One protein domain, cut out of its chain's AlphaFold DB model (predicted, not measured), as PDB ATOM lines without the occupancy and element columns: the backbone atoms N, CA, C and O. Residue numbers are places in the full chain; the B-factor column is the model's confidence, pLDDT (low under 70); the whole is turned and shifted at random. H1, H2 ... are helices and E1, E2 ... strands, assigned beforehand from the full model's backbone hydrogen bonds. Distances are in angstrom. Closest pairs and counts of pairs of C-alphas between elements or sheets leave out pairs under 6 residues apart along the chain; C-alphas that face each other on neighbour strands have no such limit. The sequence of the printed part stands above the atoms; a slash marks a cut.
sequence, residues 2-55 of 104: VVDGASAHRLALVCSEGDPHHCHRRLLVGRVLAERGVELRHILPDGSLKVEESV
ATOM      1  N   VAL A   2     -84.369 -62.728 -38.948       90.44
ATOM      2  CA  VAL A   2     -83.813 -63.201 -37.656       90.44
ATOM      3  C   VAL A   2     -84.714 -62.800 -36.485       90.44
ATOM      4  O   VAL A   2     -85.099 -63.661 -35.709       90.44
ATOM      5  N   VAL A   3     -85.122 -61.528 -36.422       91.06
ATOM      6  CA  VAL A   3     -86.045 -61.018 -35.389       91.06
ATOM      7  C   VAL A   3     -87.389 -61.756 -35.423       91.06
ATOM      8  O   VAL A   3     -87.810 -62.304 -34.413       91.06
ATOM      9  N   ASP A   4     -88.013 -61.860 -36.600       91.88
ATOM     10  CA  ASP A   4     -89.284 -62.592 -36.769       91.88
ATOM     11  C   ASP A   4     -89.168 -64.084 -36.419       91.88
ATOM     12  O   ASP A   4     -90.124 -64.701 -35.970       91.88
ATOM     13  N   GLY A   5     -88.005 -64.698 -36.646       92.50
ATOM     14  CA  GLY A   5     -87.762 -66.083 -36.254       92.50
ATOM     15  C   GLY A   5     -87.585 -66.229 -34.742       92.50
ATOM     16  O   GLY A   5     -88.069 -67.202 -34.171       92.50
ATOM     17  N   ALA A   6     -86.935 -65.254 -34.098       90.88
ATOM     18  CA  ALA A   6     -86.671 -65.249 -32.661       90.88
ATOM     19  C   ALA A   6     -87.949 -65.103 -31.824       90.88
ATOM     20  O   ALA A   6     -87.988 -65.580 -30.694       90.88
ATOM     21  N   SER A   7     -89.011 -64.498 -32.369       90.44
ATOM     22  CA  SER A   7     -90.308 -64.431 -31.681       90.44
ATOM     23  C   SER A   7     -91.041 -65.775 -31.640       90.44
ATOM     24  O   SER A   7     -91.878 -65.986 -30.768       90.44
ATOM     25  N   ALA A   8     -90.726 -66.690 -32.560       94.38
ATOM     26  CA  ALA A   8     -91.386 -67.989 -32.669       94.38
ATOM     27  C   ALA A   8     -90.499 -69.174 -32.240       94.38
ATOM     28  O   ALA A   8     -91.011 -70.264 -32.001       94.38
ATOM     29  N   HIS A   9     -89.174 -68.996 -32.176       94.25
ATOM     30  CA  HIS A   9     -88.209 -70.080 -31.972       94.25
ATOM     31  C   HIS A   9     -87.058 -69.639 -31.066       94.25
ATOM     32  O   HIS A   9     -86.656 -68.478 -31.053       94.25
ATOM     33  N   ARG A  10     -86.435 -70.609 -30.387       91.44
ATOM     34  CA  ARG A  10     -85.132 -70.408 -29.739       91.44
ATOM     35  C   ARG A  10     -84.047 -70.461 -30.811       91.44
ATOM     36  O   ARG A  10     -83.751 -71.533 -31.334       91.44
ATOM     37  N   LEU A  11     -83.489 -69.306 -31.158       92.31
ATOM     38  CA  LEU A  11     -82.479 -69.188 -32.208       92.31
ATOM     39  C   LEU A  11     -81.073 -69.036 -31.627       92.31
ATOM     40  O   LEU A  11     -80.856 -68.251 -30.709       92.31
ATOM     41  N   ALA A  12     -80.119 -69.743 -32.230       92.06
ATOM     42  CA  ALA A  12     -78.692 -69.540 -32.025       92.06
ATOM     43  C   ALA A  12     -78.029 -69.264 -33.379       92.06
ATOM     44  O   ALA A  12     -78.222 -70.008 -34.343       92.06
ATOM     45  N   LEU A  13     -77.251 -68.184 -33.459       89.38
ATOM     46  CA  LEU A  13     -76.415 -67.882 -34.617       89.38
ATOM     47  C   LEU A  13     -74.996 -68.352 -34.307       89.38
ATOM     48  O   LEU A  13     -74.313 -67.757 -33.484       89.38
ATOM     49  N   VAL A  14     -74.566 -69.426 -34.961       90.00
ATOM     50  CA  VAL A  14     -73.249 -70.027 -34.708       90.00
ATOM     51  C   VAL A  14     -72.188 -69.362 -35.581       90.00
ATOM     52  O   VAL A  14     -72.466 -69.009 -36.727       90.00
ATOM     53  N   CYS A  15     -70.979 -69.199 -35.055       87.44
ATOM     54  CA  CYS A  15     -69.786 -68.756 -35.776       87.44
ATOM     55  C   CYS A  15     -68.644 -69.745 -35.503       87.44
ATOM     56  O   CYS A  15     -68.734 -70.533 -34.564       87.44
ATOM     57  N   SER A  16     -67.596 -69.732 -36.324       88.50
ATOM     58  CA  SER A  16     -66.385 -70.540 -36.094       88.50
ATOM     59  C   SER A  16     -65.513 -69.993 -34.958       88.50
ATOM     60  O   SER A  16     -64.687 -70.706 -34.399       88.50
ATOM     61  N   GLU A  17     -65.686 -68.721 -34.631       90.12
ATOM     62  CA  GLU A  17     -64.941 -67.977 -33.634       90.12
ATOM     63  C   GLU A  17     -65.586 -68.153 -32.257       90.12
ATOM     64  O   GLU A  17     -66.773 -67.876 -32.084       90.12
ATOM     65  N   GLY A  18     -64.801 -68.605 -31.277       84.06
ATOM     66  CA  GLY A  18     -65.263 -68.801 -29.897       84.06
ATOM     67  C   GLY A  18     -65.211 -67.541 -29.028       84.06
ATOM     68  O   GLY A  18     -65.877 -67.477 -28.001       84.06
ATOM     69  N   ASP A  19     -64.435 -66.536 -29.433       86.62
ATOM     70  CA  ASP A  19     -64.297 -65.271 -28.712       86.62
ATOM     71  C   ASP A  19     -65.167 -64.174 -29.362       86.62
ATOM     72  O   ASP A  19     -64.969 -63.857 -30.543       86.62
ATOM     73  N   PRO A  20     -66.101 -63.548 -28.616       87.62
ATOM     74  CA  PRO A  20     -66.908 -62.428 -29.098       87.62
ATOM     75  C   PRO A  20     -66.094 -61.253 -29.648       87.62
ATOM     76  O   PRO A  20     -66.547 -60.598 -30.587       87.62
ATOM     77  N   HIS A  21     -64.895 -60.981 -29.123       86.25
ATOM     78  CA  HIS A  21     -64.047 -59.891 -29.622       86.25
ATOM     79  C   HIS A  21     -63.533 -60.154 -31.046       86.25
ATOM     80  O   HIS A  21     -63.324 -59.214 -31.809       86.25
ATOM     81  N   HIS A  22     -63.417 -61.427 -31.430       86.75
ATOM     82  CA  HIS A  22     -62.941 -61.867 -32.743       86.75
ATOM     83  C   HIS A  22     -64.070 -62.358 -33.666       86.75
ATOM     84  O   HIS A  22     -63.836 -62.690 -34.826       86.75
ATOM     85  N   CYS A  23     -65.314 -62.395 -33.186       87.50
ATOM     86  CA  CYS A  23     -66.448 -62.904 -33.943       87.50
ATOM     87  C   CYS A  23     -66.911 -61.906 -35.018       87.50
ATOM     88  O   CYS A  23     -67.582 -60.908 -34.733       87.50
ATOM     89  N   HIS A  24     -66.648 -62.211 -36.292       86.88
ATOM     90  CA  HIS A  24     -67.090 -61.358 -37.400       86.88
ATOM     91  C   HIS A  24     -68.624 -61.227 -37.467       86.88
ATOM     92  O   HIS A  24     -69.146 -60.173 -37.838       86.88
ATOM     93  N   ARG A  25     -69.385 -62.266 -37.073       88.56
ATOM     94  CA  ARG A  25     -70.859 -62.203 -37.051       88.56
ATOM     95  C   ARG A  25     -71.370 -61.272 -35.965       88.56
ATOM     96  O   ARG A  25     -72.388 -60.619 -36.192       88.56
ATOM     97  N   ARG A  26     -70.674 -61.159 -34.832       89.25
ATOM     98  CA  ARG A  26     -70.994 -60.156 -33.812       89.25
ATOM     99  C   ARG A  26     -70.800 -58.750 -34.377       89.25
ATOM    100  O   ARG A  26     -71.731 -57.951 -34.324       89.25
ATOM    101  N   LEU A  27     -69.646 -58.480 -34.989       84.69
ATOM    102  CA  LEU A  27     -69.323 -57.160 -35.545       84.69
ATOM    103  C   LEU A  27     -70.292 -56.721 -36.655       84.69
ATOM    104  O   LEU A  27     -70.608 -55.539 -36.765       84.69
ATOM    105  N   LEU A  28     -70.774 -57.663 -37.470       86.06
ATOM    106  CA  LEU A  28     -71.641 -57.365 -38.613       86.06
ATOM    107  C   LEU A  28     -73.136 -57.438 -38.291       86.06
ATOM    108  O   LEU A  28     -73.896 -56.535 -38.636       86.06
ATOM    109  N   VAL A  29     -73.580 -58.537 -37.685       88.38
ATOM    110  CA  VAL A  29     -75.002 -58.826 -37.452       88.38
ATOM    111  C   VAL A  29     -75.385 -58.520 -36.010       88.38
ATOM    112  O   VAL A  29     -76.438 -57.928 -35.786       88.38
ATOM    113  N   GLY A  30     -74.530 -58.883 -35.049       89.31
ATOM    114  CA  GLY A  30     -74.746 -58.625 -33.625       89.31
ATOM    115  C   GLY A  30     -74.963 -57.140 -33.340       89.31
ATOM    116  O   GLY A  30     -75.985 -56.781 -32.768       89.31
ATOM    117  N   ARG A  31     -74.101 -56.263 -33.863       85.25
ATOM    118  CA  ARG A  31     -74.266 -54.805 -33.738       85.25
ATOM    119  C   ARG A  31     -75.653 -54.315 -34.180       85.25
ATOM    120  O   ARG A  31     -76.336 -53.635 -33.425       85.25
ATOM    121  N   VAL A  32     -76.109 -54.723 -35.367       87.69
ATOM    122  CA  VAL A  32     -77.425 -54.327 -35.909       87.69
ATOM    123  C   VAL A  32     -78.580 -54.887 -35.081       87.69
ATOM    124  O   VAL A  32     -79.636 -54.266 -34.988       87.69
ATOM    125  N   LEU A  33     -78.426 -56.090 -34.527       90.38
ATOM    126  CA  LEU A  33     -79.440 -56.700 -33.672       90.38
ATOM    127  C   LEU A  33     -79.514 -55.992 -32.310       90.38
ATOM    128  O   LEU A  33     -80.621 -55.700 -31.862       90.38
ATOM    129  N   ALA A  34     -78.370 -55.641 -31.718       88.94
ATOM    130  CA  ALA A  34     -78.292 -54.850 -30.493       88.94
ATOM    131  C   ALA A  34     -78.920 -53.458 -30.678       88.94
ATOM    132  O   ALA A  34     -79.772 -53.061 -29.890       88.94
ATOM    133  N   GLU A  35     -78.604 -52.761 -31.777       86.38
ATOM    134  CA  GLU A  35     -79.218 -51.469 -32.143       86.38
ATOM    135  C   GLU A  35     -80.747 -51.559 -32.321       86.38
ATOM    136  O   GLU A  35     -81.461 -50.570 -32.164       86.38
ATOM    137  N   ARG A  36     -81.279 -52.748 -32.631       89.19
ATOM    138  CA  ARG A  36     -82.725 -53.020 -32.727       89.19
ATOM    139  C   ARG A  36     -83.351 -53.463 -31.402       89.19
ATOM    140  O   ARG A  36     -84.514 -53.861 -31.402       89.19
ATOM    141  N   GLY A  37     -82.600 -53.425 -30.301       90.06
ATOM    142  CA  GLY A  37     -83.064 -53.809 -28.968       90.06
ATOM    143  C   GLY A  37     -83.161 -55.319 -28.741       90.06
ATOM    144  O   GLY A  37     -83.853 -55.753 -27.825       90.06
ATOM    145  N   VAL A  38     -82.512 -56.139 -29.573       91.75
ATOM    146  CA  VAL A  38     -82.459 -57.589 -29.351       91.75
ATOM    147  C   VAL A  38     -81.366 -57.899 -28.334       91.75
ATOM    148  O   VAL A  38     -80.201 -57.580 -28.562       91.75
ATOM    149  N   GLU A  39     -81.727 -58.574 -27.242       92.12
ATOM    150  CA  GLU A  39     -80.747 -59.072 -26.277       92.12
ATOM    151  C   GLU A  39     -79.901 -60.187 -26.911       92.12
ATOM    152  O   GLU A  39     -80.419 -61.206 -27.379       92.12
ATOM    153  N   LEU A  40     -78.585 -59.995 -26.918       92.38
ATOM    154  CA  LEU A  40     -77.622 -60.933 -27.483       92.38
ATOM    155  C   LEU A  40     -76.788 -61.567 -26.375       92.38
ATOM    156  O   LEU A  40     -76.229 -60.875 -25.522       92.38
ATOM    157  N   ARG A  41     -76.675 -62.897 -26.426       94.12
ATOM    158  CA  ARG A  41     -75.828 -63.695 -25.535       94.12
ATOM    159  C   ARG A  41     -74.857 -64.527 -26.362       94.12
ATOM    160  O   ARG A  41     -75.270 -65.231 -27.283       94.12
ATOM    161  N   HIS A  42     -73.583 -64.448 -26.011       92.69
ATOM    162  CA  HIS A  42     -72.487 -65.187 -26.621       92.69
ATOM    163  C   HIS A  42     -72.234 -66.472 -25.860       92.69
ATOM    164  O   HIS A  42     -72.088 -66.428 -24.643       92.69
ATOM    165  N   ILE A  43     -72.165 -67.589 -26.578       93.38
ATOM    166  CA  ILE A  43     -71.791 -68.889 -26.023       93.38
ATOM    167  C   ILE A  43     -70.272 -69.004 -26.143       93.38
ATOM    168  O   ILE A  43     -69.755 -69.084 -27.257       93.38
ATOM    169  N   LEU A  44     -69.570 -68.964 -25.013       92.06
ATOM    170  CA  LEU A  44     -68.116 -69.087 -24.956       92.06
ATOM    171  C   LEU A  44     -67.680 -70.565 -25.083       92.06
ATOM    172  O   LEU A  44     -68.509 -71.466 -24.930       92.06
ATOM    173  N   PRO A  45     -66.391 -70.853 -25.359       90.56
ATOM    174  CA  PRO A  45     -65.904 -72.224 -25.560       90.56
ATOM    175  C   PRO A  45     -66.051 -73.133 -24.335       90.56
ATOM    176  O   PRO A  45     -66.134 -74.349 -24.475       90.56
ATOM    177  N   ASP A  46     -66.093 -72.547 -23.140       93.00
ATOM    178  CA  ASP A  46     -66.350 -73.236 -21.874       93.00
ATOM    179  C   ASP A  46     -67.850 -73.503 -21.628       93.00
ATOM    180  O   ASP A  46     -68.222 -74.114 -20.628       93.00
ATOM    181  N   GLY A  47     -68.719 -73.058 -22.541       91.19
ATOM    182  CA  GLY A  47     -70.172 -73.170 -22.450       91.19
ATOM    183  C   GLY A  47     -70.835 -72.063 -21.630       91.19
ATOM    184  O   GLY A  47     -72.063 -72.053 -21.510       91.19
ATOM    185  N   SER A  48     -70.062 -71.124 -21.080       93.62
ATOM    186  CA  SER A  48     -70.617 -69.983 -20.359       93.62
ATOM    187  C   SER A  48     -71.265 -68.975 -21.315       93.62
ATOM    188  O   SER A  48     -71.016 -68.968 -22.524       93.62
ATOM    189  N   LEU A  49     -72.151 -68.134 -20.773       93.44
ATOM    190  CA  LEU A  49     -72.856 -67.109 -21.537       93.44
ATOM    191  C   LEU A  49     -72.367 -65.716 -21.153       93.44
ATOM    192  O   LEU A  49     -72.348 -65.374 -19.972       93.44
ATOM    193  N   LYS A  50     -72.062 -64.887 -22.154       92.38
ATOM    194  CA  LYS A  50     -71.716 -63.471 -21.966       92.38
ATOM    195  C   LYS A  50     -72.702 -62.568 -22.702       92.38
ATOM    196  O   LYS A  50     -72.985 -62.794 -23.874       92.38
ATOM    197  N   VAL A  51     -73.239 -61.551 -22.032       93.31
ATOM    198  CA  VAL A  51     -74.195 -60.603 -22.636       93.31
ATOM    199  C   VAL A  51     -73.440 -59.580 -23.481       93.31
ATOM    200  O   VAL A  51     -72.382 -59.121 -23.062       93.31
ATOM    201  N   GLU A  52     -73.974 -59.203 -24.643       90.75
ATOM    202  CA  GLU A  52     -73.349 -58.230 -25.556       90.75
ATOM    203  C   GLU A  52     -72.948 -56.917 -24.871       90.75
ATOM    204  O   GLU A  52     -71.844 -56.440 -25.104       90.75
ATOM    205  N   GLU A  53     -73.783 -56.381 -23.978       86.94
ATOM    206  CA  GLU A  53     -73.502 -55.146 -23.225       86.94
ATOM    207  C   GLU A  53     -72.242 -55.246 -22.348       86.94
ATOM    208  O   GLU A  53     -71.538 -54.263 -22.147       86.94
ATOM    209  N   SER A  54     -71.906 -56.450 -21.878       86.88
ATOM    210  CA  SER A  54     -70.696 -56.710 -21.083       86.88
ATOM    211  C   SER A  54     -69.442 -56.972 -21.929       86.88
ATOM    212  O   SER A  54     -68.363 -57.240 -21.393       86.88
ATOM    213  N   VAL A  55     -69.567 -56.987 -23.260       84.44
ATOM    214  CA  VAL A  55     -68.436 -57.196 -24.166       84.44
ATOM    215  C   VAL A  55     -67.846 -55.842 -24.530       84.44
ATOM    216  O   VAL A  55     -68.348 -55.160 -25.423       84.44
TER     217      VAL A  55
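Overview. This is residues 2 to 55 of the 104 residues of the protein "DUF488 family protein" of Solirubrobacterales bacterium (UniProt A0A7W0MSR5). A short hairpin of two strands, E1 and E2, helix H2 and the long loop of residues 7 to 23 make three sides of a small body, with the short helix H1 at one end of its longest axis. The 54 printed residues hold H1, H2, E1, E2 in that order, an antiparallel sheet E1 - E2; the class is mixed, with 23 residues in named elements, under half. The whole is compact, radius of gyration of the C-alphas 10.8 A, spanning 28 by 20 by 19 A.

Along the chain. Find E1 at residues 41 to 43, from C-alpha 41 at (-75.828, -63.695, -25.535), 6.6 A long; E2, residues 49 to 51, spans 6.7 A. H2, residues 24 to 35, runs 16.5 A to C-alpha 35 at (-79.218, -51.469, -32.143). H1, residues 2 to 6, measures 6.1 A.

Arrangement. In the hairpin E1 and E2, antiparallel at 151 degrees, look for N 42 and O 50, 2.8 A apart, within hydrogen-bond range. H2 and E2 are apart. H1 is apart from both strands, and only just from H2, closest 8.1 A. In H1 every O i to N i+4 pair is within hydrogen-bond range; in H2, 6 of 8.

Size, cuts and confidence. Asp 4 and Asp 46 have the C-alphas farthest apart, 29.3 A. The printed part has no cut; the link H1 to H2 is long, 17 residues. No printed residue is under pLDDT 70.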